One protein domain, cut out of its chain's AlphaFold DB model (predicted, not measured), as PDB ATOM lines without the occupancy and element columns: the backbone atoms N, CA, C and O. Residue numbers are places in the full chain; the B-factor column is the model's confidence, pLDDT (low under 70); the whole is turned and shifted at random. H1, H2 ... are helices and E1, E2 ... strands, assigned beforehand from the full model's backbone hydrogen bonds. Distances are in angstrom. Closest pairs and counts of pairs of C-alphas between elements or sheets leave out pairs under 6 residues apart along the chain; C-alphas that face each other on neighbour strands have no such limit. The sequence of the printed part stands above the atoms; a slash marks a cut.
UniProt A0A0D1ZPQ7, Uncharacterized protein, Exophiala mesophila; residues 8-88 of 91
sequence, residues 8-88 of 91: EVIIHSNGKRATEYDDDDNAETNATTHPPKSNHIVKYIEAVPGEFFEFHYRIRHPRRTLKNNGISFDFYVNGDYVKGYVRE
ATOM      1  N   GLU A   8     -46.508  -9.975 -41.280       81.12
ATOM      2  CA  GLU A   8     -46.131  -8.888 -42.179       81.12
ATOM      3  C   GLU A   8     -44.908  -8.167 -41.607       81.12
ATOM      4  O   GLU A   8     -44.829  -7.932 -40.401       81.12
ATOM      5  N   VAL A   9     -43.981  -7.783 -42.482       84.00
ATOM      6  CA  VAL A   9     -42.859  -6.893 -42.159       84.00
ATOM      7  C   VAL A   9     -43.031  -5.606 -42.957       84.00
ATOM      8  O   VAL A   9     -43.360  -5.652 -44.137       84.00
ATOM      9  N   ILE A  10     -42.809  -4.455 -42.341       87.94
ATOM     10  CA  ILE A  10     -42.835  -3.139 -42.977       87.94
ATOM     11  C   ILE A  10     -41.527  -2.453 -42.610       87.94
ATOM     12  O   ILE A  10     -41.157  -2.417 -41.438       87.94
ATOM     13  N   ILE A  11     -40.835  -1.912 -43.608       87.81
ATOM     14  CA  ILE A  11     -39.585  -1.185 -43.402       87.81
ATOM     15  C   ILE A  11     -39.876   0.305 -43.564       87.81
ATOM     16  O   ILE A  11     -40.543   0.702 -44.523       87.81
ATOM     17  N   HIS A  12     -39.405   1.116 -42.623       90.56
ATOM     18  CA  HIS A  12     -39.419   2.570 -42.729       90.56
ATOM     19  C   HIS A  12     -37.991   3.097 -42.853       90.56
ATOM     20  O   HIS A  12     -37.074   2.547 -42.248       90.56
ATOM     21  N   SER A  13     -37.829   4.166 -43.627       89.88
ATOM     22  CA  SER A  13     -36.629   4.989 -43.695       89.88
ATOM     23  C   SER A  13     -36.987   6.393 -43.219       89.88
ATOM     24  O   SER A  13     -37.908   7.017 -43.756       89.88
ATOM     25  N   ASN A  14     -36.326   6.858 -42.157       90.25
ATOM     26  CA  ASN A  14     -36.562   8.167 -41.540       90.25
ATOM     27  C   ASN A  14     -38.062   8.454 -41.268       90.25
ATOM     28  O   ASN A  14     -38.595   9.515 -41.607       90.25
ATOM     29  N   GLY A  15     -38.775   7.458 -40.726       89.44
ATOM     30  CA  GLY A  15     -40.204   7.527 -40.401       89.44
ATOM     31  C   GLY A  15     -41.174   7.395 -41.585       89.44
ATOM     32  O   GLY A  15     -42.389   7.439 -41.385       89.44
ATOM     33  N   LYS A  16     -40.692   7.220 -42.824       90.88
ATOM     34  CA  LYS A  16     -41.532   6.990 -44.013       90.88
ATOM     35  C   LYS A  16     -41.411   5.551 -44.479       90.88
ATOM     36  O   LYS A  16     -40.324   4.994 -44.462       90.88
ATOM     37  N   ARG A  17     -42.510   4.945 -44.933       90.31
ATOM     38  CA  ARG A  17     -42.470   3.586 -45.492       90.31
ATOM     39  C   ARG A  17     -41.501   3.547 -46.680       90.31
ATOM     40  O   ARG A  17     -41.657   4.336 -47.609       90.31
ATOM     41  N   ALA A  18     -40.523   2.647 -46.622       90.19
ATOM     42  CA  ALA A  18     -39.526   2.475 -47.667       90.19
ATOM     43  C   ALA A  18     -40.159   1.868 -48.928       90.19
ATOM     44  O   ALA A  18     -41.099   1.071 -48.841       90.19
ATOM     45  N   THR A  19     -39.632   2.240 -50.094       88.88
ATOM     46  CA  THR A  19     -39.978   1.595 -51.365       88.88
ATOM     47  C   THR A  19     -39.373   0.197 -51.385       88.88
ATOM     48  O   THR A  19     -38.173   0.037 -51.171       88.88
ATOM     49  N   GLU A  20     -40.214  -0.807 -51.619       86.50
ATOM     50  CA  GLU A  20     -39.797  -2.202 -51.753       86.50
ATOM     51  C   GLU A  20     -39.538  -2.508 -53.233       86.50
ATOM     52  O   GLU A  20     -40.348  -2.148 -54.089       86.50
ATOM     53  N   TYR A  21     -38.423  -3.174 -53.516       82.19
ATOM     54  CA  TYR A  21     -38.034  -3.616 -54.853       82.19
ATOM     55  C   TYR A  21     -38.125  -5.145 -54.909       82.19
ATOM     56  O   TYR A  21     -37.783  -5.827 -53.940       82.19
ATOM     57  N   ASP A  22     -38.615  -5.682 -56.024       77.50
ATOM     58  CA  ASP A  22     -38.543  -7.115 -56.298       77.50
ATOM     59  C   ASP A  22     -37.199  -7.394 -56.996       77.50
ATOM     60  O   ASP A  22     -36.828  -6.711 -57.951       77.50
ATOM     61  N   ASP A  23     -36.454  -8.377 -56.495       65.19
ATOM     62  CA  ASP A  23     -35.227  -8.890 -57.116       65.19
ATOM     63  C   ASP A  23     -35.629  -9.921 -58.181       65.19
ATOM     64  O   ASP A  23     -35.566 -11.133 -57.973       65.19
ATOM     65  N   ASP A  24     -36.198  -9.429 -59.284       55.28
ATOM     66  CA  ASP A  24     -36.800 -10.250 -60.343       55.28
ATOM     67  C   ASP A  24     -35.764 -10.735 -61.380       55.28
ATOM     68  O   ASP A  24     -36.088 -10.979 -62.540       55.28
ATOM     69  N   ASP A  25     -34.508 -10.930 -60.962       50.59
ATOM     70  CA  ASP A  25     -33.472 -11.596 -61.771       50.59
ATOM     71  C   ASP A  25     -33.590 -13.134 -61.729       50.59
ATOM     72  O   ASP A  25     -32.760 -13.856 -62.280       50.59
ATOM     73  N   ASN A  26     -34.660 -13.663 -61.122       44.97
ATOM     74  CA  ASN A  26     -34.993 -15.087 -61.128       44.97
ATOM     75  C   ASN A  26     -36.367 -15.361 -61.761       44.97
ATOM     76  O   ASN A  26     -37.129 -16.217 -61.306       44.97
ATOM     77  N   ALA A  27     -36.664 -14.657 -62.855       40.62
ATOM     78  CA  ALA A  27     -37.792 -14.925 -63.744       40.62
ATOM     79  C   ALA A  27     -37.622 -16.229 -64.556       40.62
ATOM     80  O   ALA A  27     -37.939 -16.278 -65.744       40.62
ATOM     81  N   GLU A  28     -37.159 -17.316 -63.933       45.50
ATOM     82  CA  GLU A  28     -37.262 -18.653 -64.505       45.50
ATOM     83  C   GLU A  28     -37.917 -19.650 -63.539       45.50
ATOM     84  O   GLU A  28     -37.362 -20.108 -62.543       45.50
ATOM     85  N   THR A  29     -39.099 -20.070 -63.990       41.25
ATOM     86  CA  THR A  29     -39.817 -21.320 -63.729       41.25
ATOM     87  C   THR A  29     -40.952 -21.314 -62.699       41.25
ATOM     88  O   THR A  29     -40.784 -21.301 -61.485       41.25
ATOM     89  N   ASN A  30     -42.137 -21.529 -63.282       36.31
ATOM     90  CA  ASN A  30     -43.371 -22.062 -62.712       36.31
ATOM     91  C   ASN A  30     -44.379 -21.032 -62.199       36.31
ATOM     92  O   ASN A  30     -44.485 -20.721 -61.017       36.31
ATOM     93  N   ALA A  31     -45.241 -20.632 -63.138       40.56
ATOM     94  CA  ALA A  31     -46.621 -20.260 -62.869       40.56
ATOM     95  C   ALA A  31     -47.364 -21.437 -62.203       40.56
ATOM     96  O   ALA A  31     -48.110 -22.177 -62.841       40.56
ATOM     97  N   THR A  32     -47.148 -21.628 -60.905       36.09
ATOM     98  CA  THR A  32     -48.011 -22.416 -60.026       36.09
ATOM     99  C   THR A  32     -48.753 -21.451 -59.116       36.09
ATOM    100  O   THR A  32     -48.175 -20.615 -58.430       36.09
ATOM    101  N   THR A  33     -50.079 -21.544 -59.154       44.03
ATOM    102  CA  THR A  33     -51.041 -20.544 -58.687       44.03
ATOM    103  C   THR A  33     -50.986 -20.177 -57.212       44.03
ATOM    104  O   THR A  33     -51.641 -19.206 -56.865       44.03
ATOM    105  N   HIS A  34     -50.204 -20.829 -56.354       40.22
ATOM    106  CA  HIS A  34     -49.872 -20.330 -55.018       40.22
ATOM    107  C   HIS A  34     -48.402 -20.663 -54.737       40.22
ATOM    108  O   HIS A  34     -48.078 -21.856 -54.687       40.22
ATOM    109  N   PRO A  35     -47.505 -19.672 -54.545       43.81
ATOM    110  CA  PRO A  35     -46.165 -19.976 -54.071       43.81
ATOM    111  C   PRO A  35     -46.290 -20.739 -52.741       43.81
ATOM    112  O   PRO A  35     -47.191 -20.432 -51.946       43.81
ATOM    113  N   PRO A  36     -45.449 -21.762 -52.491       45.00
ATOM    114  CA  PRO A  36     -45.443 -22.456 -51.209       45.00
ATOM    115  C   PRO A  36     -45.369 -21.407 -50.100       45.00
ATOM    116  O   PRO A  36     -44.650 -20.419 -50.253       45.00
ATOM    117  N   LYS A  37     -46.144 -21.589 -49.019       54.19
ATOM    118  CA  LYS A  37     -46.122 -20.705 -47.844       54.19
ATOM    119  C   LYS A  37     -44.701 -20.686 -47.285       54.19
ATOM    120  O   LYS A  37     -44.347 -21.500 -46.438       54.19
ATOM    121  N   SER A  38     -43.870 -19.803 -47.821       57.44
ATOM    122  CA  SER A  38     -42.520 -19.589 -47.356       57.44
ATOM    123  C   SER A  38     -42.649 -18.987 -45.969       57.44
ATOM    124  O   SER A  38     -43.249 -17.928 -45.799       57.44
ATOM    125  N   ASN A  39     -42.078 -19.658 -44.972       65.06
ATOM    126  CA  ASN A  39     -41.926 -19.098 -43.628       65.06
ATOM    127  C   ASN A  39     -40.858 -17.987 -43.591       65.06
ATOM    128  O   ASN A  39     -40.489 -17.517 -42.520       65.06
ATOM    129  N   HIS A  40     -40.340 -17.594 -44.757       69.06
ATOM    130  CA  HIS A  40     -39.322 -16.583 -44.936       69.06
ATOM    131  C   HIS A  40     -39.863 -15.459 -45.824       69.06
ATOM    132  O   HIS A  40     -40.332 -15.710 -46.938       69.06
ATOM    133  N   ILE A  41     -39.795 -14.228 -45.314       75.19
ATOM    134  CA  ILE A  41     -40.131 -13.005 -46.043       75.19
ATOM    135  C   ILE A  41     -38.821 -12.279 -46.321       75.19
ATOM    136  O   ILE A  41     -38.136 -11.874 -45.386       75.19
ATOM    137  N   VAL A  42     -38.507 -12.096 -47.601       77.50
ATOM    138  CA  VAL A  42     -37.378 -11.277 -48.052       77.50
ATOM    139  C   VAL A  42     -37.937  -9.971 -48.603       77.50
ATOM    140  O   VAL A  42     -38.926  -9.984 -49.336       77.50
ATOM    141  N   LYS A  43     -37.335  -8.848 -48.211       79.00
ATOM    142  CA  LYS A  43     -37.660  -7.510 -48.714       79.00
ATOM    143  C   LYS A  43     -36.375  -6.803 -49.095       79.00
ATOM    144  O   LYS A  43     -35.451  -6.759 -48.285       79.00
ATOM    145  N   TYR A  44     -36.357  -6.221 -50.285       82.38
ATOM    146  CA  TYR A  44     -35.262  -5.387 -50.754       82.38
ATOM    147  C   TYR A  44     -35.702  -3.932 -50.723       82.38
ATOM    148  O   TYR A  44     -36.806  -3.596 -51.150       82.38
ATOM    149  N   ILE A  45     -34.842  -3.077 -50.188       83.88
ATOM    150  CA  ILE A  45     -35.036  -1.632 -50.137       83.88
ATOM    151  C   ILE A  45     -33.760  -0.953 -50.618       83.88
ATOM    152  O   ILE A  45     -32.667  -1.513 -50.503       83.88
ATOM    153  N   GLU A  46     -33.891   0.261 -51.131       82.88
ATOM    154  CA  GLU A  46     -32.731   1.098 -51.407       82.88
ATOM    155  C   GLU A  46     -32.155   1.631 -50.088       82.88
ATOM    156  O   GLU A  46     -32.874   2.187 -49.254       82.88
ATOM    157  N   ALA A  47     -30.848   1.452 -49.890       76.69
ATOM    158  CA  ALA A  47     -30.147   2.030 -48.755       76.69
ATOM    159  C   ALA A  47     -29.869   3.515 -49.027       76.69
ATOM    160  O   ALA A  47     -29.053   3.853 -49.882       76.69
ATOM    161  N   VAL A  48     -30.523   4.404 -48.280       82.88
ATOM    162  CA  VAL A  48     -30.309   5.852 -48.373       82.88
ATOM    163  C   VAL A  48     -29.218   6.289 -47.381       82.88
ATOM    164  O   VAL A  48     -29.370   6.088 -46.172       82.88
ATOM    165  N   PRO A  49     -28.107   6.895 -47.845       83.62
ATOM    166  CA  PRO A  49     -27.035   7.339 -46.961       83.62
ATOM    167  C   PRO A  49     -27.512   8.351 -45.912       83.62
ATOM    168  O   PRO A  49     -28.104   9.376 -46.243       83.62
ATOM    169  N   GLY A  50     -27.190   8.086 -44.644       84.19
ATOM    170  CA  GLY A  50     -27.519   8.970 -43.521       84.19
ATOM    171  C   GLY A  50     -28.938   8.817 -42.967       84.19
ATOM    172  O   GLY A  50     -29.282   9.534 -42.030       84.19
ATOM    173  N   GLU A  51     -29.746   7.893 -43.494       88.12
ATOM    174  CA  GLU A  51     -31.075   7.601 -42.953       88.12
ATOM    175  C   GLU A  51     -31.051   6.460 -41.926       88.12
ATOM    176  O   GLU A  51     -30.224   5.548 -41.974       88.12
ATOM    177  N   PHE A  52     -31.983   6.527 -40.973       84.31
ATOM    178  CA  PHE A  52     -32.247   5.449 -40.025       84.31
ATOM    179  C   PHE A  52     -33.333   4.529 -40.577       84.31
ATOM    180  O   PHE A  52     -34.357   5.012 -41.067       84.31
ATOM    181  N   PHE A  53     -33.128   3.221 -40.428       84.62
ATOM    182  CA  PHE A  53     -34.099   2.203 -40.816       84.62
ATOM    183  C   PHE A  53     -34.817   1.622 -39.604       84.62
ATOM    184  O   PHE A  53     -34.196   1.302 -38.590       84.62
ATOM    185  N   GLU A  54     -36.124   1.431 -39.743       87.06
ATOM    186  CA  GLU A  54     -36.980   0.832 -38.723       87.06
ATOM    187  C   GLU A  54     -37.712  -0.375 -39.308       87.06
ATOM    188  O   GLU A  54     -38.382  -0.286 -40.342       87.06
ATOM    189  N   PHE A  55     -37.611  -1.514 -38.624       84.50
ATOM    190  CA  PHE A  55     -38.267  -2.758 -39.015       84.50
ATOM    191  C   PHE A  55     -39.473  -2.992 -38.120       84.50
ATOM    192  O   PHE A  55     -39.343  -3.274 -36.930       84.50
ATOM    193  N   HIS A  56     -40.666  -2.874 -38.690       86.06
ATOM    194  CA  HIS A  56     -41.912  -3.136 -37.987       86.06
ATOM    195  C   HIS A  56     -42.429  -4.497 -38.417       86.06
ATOM    196  O   HIS A  56     -42.598  -4.748 -39.606       86.06
ATOM    197  N   TYR A  57     -42.719  -5.371 -37.462       83.12
ATOM    198  CA  TYR A  57     -43.415  -6.618 -37.741       83.12
ATOM    199  C   TYR A  57     -44.808  -6.585 -37.126       83.12
ATOM    200  O   TYR A  57     -45.020  -6.084 -36.020       83.12
ATOM    201  N   ARG A  58     -45.775  -7.140 -37.851       82.50
ATOM    202  CA  ARG A  58     -47.150  -7.294 -37.393       82.50
ATOM    203  C   ARG A  58     -47.527  -8.761 -37.452       82.50
ATOM    204  O   ARG A  58     -47.391  -9.403 -38.488       82.50
ATOM    205  N   ILE A  59     -48.044  -9.268 -36.335       80.50
ATOM    206  CA  ILE A  59     -48.493 -10.653 -36.211       80.50
ATOM    207  C   ILE A  59     -49.991 -10.658 -35.947       80.50
ATOM    208  O   ILE A  59     -50.450 -10.104 -34.948       80.50
ATOM    209  N   ARG A  60     -50.769 -11.280 -36.833       80.81
ATOM    210  CA  ARG A  60     -52.233 -11.332 -36.706       80.81
ATOM    211  C   ARG A  60     -52.687 -12.276 -35.593       80.81
ATOM    212  O   ARG A  60     -53.645 -11.976 -34.889       80.81
ATOM    213  N   HIS A  61     -51.983 -13.395 -35.417       79.31
ATOM    214  CA  HIS A  61     -52.313 -14.439 -34.444       79.31
ATOM    215  C   HIS A  61     -51.069 -14.873 -33.644       79.31
ATOM    216  O   HIS A  61     -50.596 -15.997 -33.814       79.31
ATOM    217  N   PRO A  62     -50.529 -14.027 -32.743       74.56
ATOM    218  CA  PRO A  62     -49.233 -14.253 -32.092       74.56
ATOM    219  C   PRO A  62     -49.144 -15.593 -31.358       74.56
ATOM    220  O   PRO A  62     -48.188 -16.328 -31.562       74.56
ATOM    221  N   ARG A  63     -50.187 -15.995 -30.619       72.44
ATOM    222  CA  ARG A  63     -50.235 -17.305 -29.940       72.44
ATOM    223  C   ARG A  63     -50.254 -18.512 -30.874       72.44
ATOM    224  O   ARG A  63     -49.997 -19.612 -30.415       72.44
ATOM    225  N   ARG A  64     -50.634 -18.358 -32.146       72.88
ATOM    226  CA  ARG A  64     -50.553 -19.434 -33.149       72.88
ATOM    227  C   ARG A  64     -49.188 -19.413 -33.823       72.88
ATOM    228  O   ARG A  64     -48.584 -20.463 -34.004       72.88
ATOM    229  N   THR A  65     -48.724 -18.219 -34.174       68.88
ATOM    230  CA  THR A  65     -47.492 -18.004 -34.932       68.88
ATOM    231  C   THR A  65     -46.242 -18.268 -34.092       68.88
ATOM    232  O   THR A  65     -45.315 -18.880 -34.609       68.88
ATOM    233  N   LEU A  66     -46.231 -17.876 -32.811       71.38
ATOM    234  CA  LEU A  66     -45.063 -17.916 -31.917       71.38
ATOM    235  C   LEU A  66     -45.063 -19.069 -30.899       71.38
ATOM    236  O   LEU A  66     -44.046 -19.296 -30.258       71.38
ATOM    237  N   LYS A  67     -46.154 -19.843 -30.767       64.06
ATOM    238  CA  LYS A  67     -46.322 -20.858 -29.697       64.06
ATOM    239  C   LYS A  67     -45.120 -21.787 -29.503       64.06
ATOM    240  O   LYS A  67     -44.781 -22.134 -28.382       64.06
ATOM    241  N   ASN A  68     -44.533 -22.214 -30.619       63.06
ATOM    242  CA  ASN A  68     -43.342 -23.062 -30.669       63.06
ATOM    243  C   ASN A  68     -42.250 -22.443 -31.563       63.06
ATOM    244  O   ASN A  68     -41.294 -23.128 -31.916       63.06
ATOM    245  N   ASN A  69     -42.410 -21.181 -31.976       67.50
ATOM    246  CA  ASN A  69     -41.561 -20.539 -32.976       67.50
ATOM    247  C   ASN A  69     -41.057 -19.185 -32.468       67.50
ATOM    248  O   ASN A  69     -41.770 -18.452 -31.790       67.50
ATOM    249  N   GLY A  70     -39.839 -18.825 -32.858       72.00
ATOM    250  CA  GLY A  70     -39.327 -17.465 -32.727       72.00
ATOM    251  C   GLY A  70     -39.355 -16.735 -34.066       72.00
ATOM    252  O   GLY A  70     -39.428 -17.358 -35.124       72.00
ATOM    253  N   ILE A  71     -39.250 -15.413 -34.019       75.56
ATOM    254  CA  ILE A  71     -38.880 -14.605 -35.180       75.56
ATOM    255  C   ILE A  71     -37.363 -14.499 -35.157       75.56
ATOM    256  O   ILE A  71     -36.807 -14.015 -34.175       75.56
ATOM    257  N   SER A  72     -36.690 -14.927 -36.218       78.31
ATOM    258  CA  SER A  72     -35.300 -14.544 -36.466       78.31
ATOM    259  C   SER A  72     -35.256 -13.487 -37.554       78.31
ATOM    260  O   SER A  72     -36.027 -13.559 -38.511       78.31
ATOM    261  N   PHE A  73     -34.347 -12.535 -37.419       79.44
ATOM    262  CA  PHE A  73     -34.068 -11.549 -38.450       79.44
ATOM    263  C   PHE A  73     -32.565 -11.445 -38.666       79.44
ATOM    264  O   PHE A  73     -31.784 -11.512 -37.715       79.44
ATOM    265  N   ASP A  74     -32.206 -11.256 -39.926       81.50
ATOM    266  CA  ASP A  74     -30.840 -11.210 -40.412       81.50
ATOM    267  C   ASP A  74     -30.693  -9.928 -41.246       81.50
ATOM    268  O   ASP A  74     -31.479  -9.696 -42.166       81.50
ATOM    269  N   PHE A  75     -29.709  -9.089 -40.919       74.25
ATOM    270  CA  PHE A  75     -29.411  -7.849 -41.634       74.25
ATOM    271  C   PHE A  75     -27.945  -7.811 -42.051       74.25
ATOM    272  O   PHE A  75     -27.069  -8.220 -41.293       74.25
ATOM    273  N   TYR A  76     -27.686  -7.258 -43.233       71.00
ATOM    274  CA  TYR A  76     -26.343  -6.933 -43.696       71.00
ATOM    275  C   TYR A  76     -26.203  -5.413 -43.757       71.00
ATOM    276  O   TYR A  76     -26.958  -4.756 -44.471       71.00
ATOM    277  N   VAL A  77     -25.254  -4.845 -43.013       68.75
ATOM    278  CA  VAL A  77     -24.983  -3.399 -42.994       68.75
ATOM    279  C   VAL A  77     -23.505  -3.190 -43.283       68.75
ATOM    280  O   VAL A  77     -22.662  -3.625 -42.512       68.75
ATOM    281  N   ASN A  78     -23.174  -2.546 -44.408       69.81
ATOM    282  CA  ASN A  78     -21.787  -2.310 -44.841       69.81
ATOM    283  C   ASN A  78     -20.911  -3.582 -44.912       69.81
ATOM    284  O   ASN A  78     -19.699  -3.513 -44.736       69.81
ATOM    285  N   GLY A  79     -21.519  -4.741 -45.180       73.44
ATOM    286  CA  GLY A  79     -20.833  -6.039 -45.211       73.44
ATOM    287  C   GLY A  79     -20.809  -6.779 -43.870       73.44
ATOM    288  O   GLY A  79     -20.514  -7.973 -43.858       73.44
ATOM    289  N   ASP A  80     -21.194  -6.128 -42.772       75.12
ATOM    290  CA  ASP A  80     -21.332  -6.773 -41.469       75.12
ATOM    291  C   ASP A  80     -22.682  -7.480 -41.355       75.12
ATOM    292  O   ASP A  80     -23.731  -6.918 -41.677       75.12
ATOM    293  N   TYR A  81     -22.653  -8.720 -40.869       82.25
ATOM    294  CA  TYR A  81     -23.844  -9.532 -40.637       82.25
ATOM    295  C   TYR A  81     -24.319  -9.400 -39.190       82.25
ATOM    296  O   TYR A  81     -23.586  -9.699 -38.245       82.25
ATOM    297  N   VAL A  82     -25.576  -9.000 -39.022       80.88
ATOM    298  CA  VAL A  82     -26.258  -8.913 -37.732       80.88
ATOM    299  C   VAL A  82     -27.418  -9.893 -37.720       80.88
ATOM    300  O   VAL A  82     -28.266  -9.875 -38.607       80.88
ATOM    301  N   LYS A  83     -27.490 -10.708 -36.667       86.06
ATOM    302  CA  LYS A  83     -28.589 -11.642 -36.426       86.06
ATOM    303  C   LYS A  83     -29.264 -11.348 -35.099       86.06
ATOM    304  O   LYS A  83     -28.593 -11.189 -34.080       86.06
ATOM    305  N   GLY A  84     -30.591 -11.349 -35.098       80.19
ATOM    306  CA  GLY A  84     -31.395 -11.231 -33.890       80.19
ATOM    307  C   GLY A  84     -32.532 -12.240 -33.835       80.19
ATOM    308  O   GLY A  84     -32.891 -12.877 -34.828       80.19
ATOM    309  N   TYR A  85     -33.074 -12.418 -32.633       81.12
ATOM    310  CA  TYR A  85     -34.168 -13.342 -32.371       81.12
ATOM    311  C   TYR A  85     -35.162 -12.753 -31.366       81.12
ATOM    312  O   TYR A  85     -34.777 -12.167 -30.356       81.12
ATOM    313  N   VAL A  86     -36.451 -12.948 -31.632       75.88
ATOM    314  CA  VAL A  86     -37.566 -12.654 -30.727       75.88
ATOM    315  C   VAL A  86     -38.276 -13.967 -30.440       75.88
ATOM    316  O   VAL A  86     -38.689 -14.669 -31.361       75.88
ATOM    317  N   ARG A  87     -38.426 -14.313 -29.163       71.25
ATOM    318  CA  ARG A  87     -39.188 -15.486 -28.719       71.25
ATOM    319  C   ARG A  87     -40.119 -15.092 -27.583       71.25
ATOM    320  O   ARG A  87     -39.775 -14.209 -26.800       71.25
ATOM    321  N   GLU A  88     -41.264 -15.756 -27.489       67.69
ATOM    322  CA  GLU A  88     -42.077 -15.713 -26.274       67.69
ATOM    323  C   GLU A  88     -41.252 -16.353 -25.144       67.69
ATOM    324  O   GLU A  88     -40.680 -17.432 -25.319       67.69
TER     325      GLU A  88
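This is residues 8 to 88 of the 91 residues of an uncharacterized protein of Exophiala mesophila (UniProt A0A0D1ZPQ7). With little regular structure, two separate two-stranded hairpins, E1 with E2 and E3 with E4, are joined through small H1, while residues 24 to 39 stick out as a loop. The 81 printed residues hold one named helix and four named strands, in the order E1, E2, H1, E3, E4, mostly strand, with under half in named elements. The whole is loose, radius of gyration of the C-alphas 15.2 A, spanning 39 by 37 by 25 A.

Begin at E1, residues 8 to 13; its antiparallel hairpin partner is E2, residues 53 to 59, at 161 degrees, with N 10 and O 56 within hydrogen-bond range at 2.8 A. Next comes H1, residues 62 to 65, too short for any O i to N i+4 pair. E3, residues 71 to 77, and E4, residues 80 to 86, form an antiparallel hairpin at 162 degrees, with N 75 and O 82 at 2.8 A. E2 is apart from E3.

Find C-alpha 8 at (-46.131, -8.888, -42.179), where E1 begins its 16.9 A. E4 runs 20.3 A to C-alpha 86 at (-37.566, -12.654, -30.727).

The printed part has no cut; E1 to E2 is a long link. Residues 23 to 40 are among those under pLDDT 70.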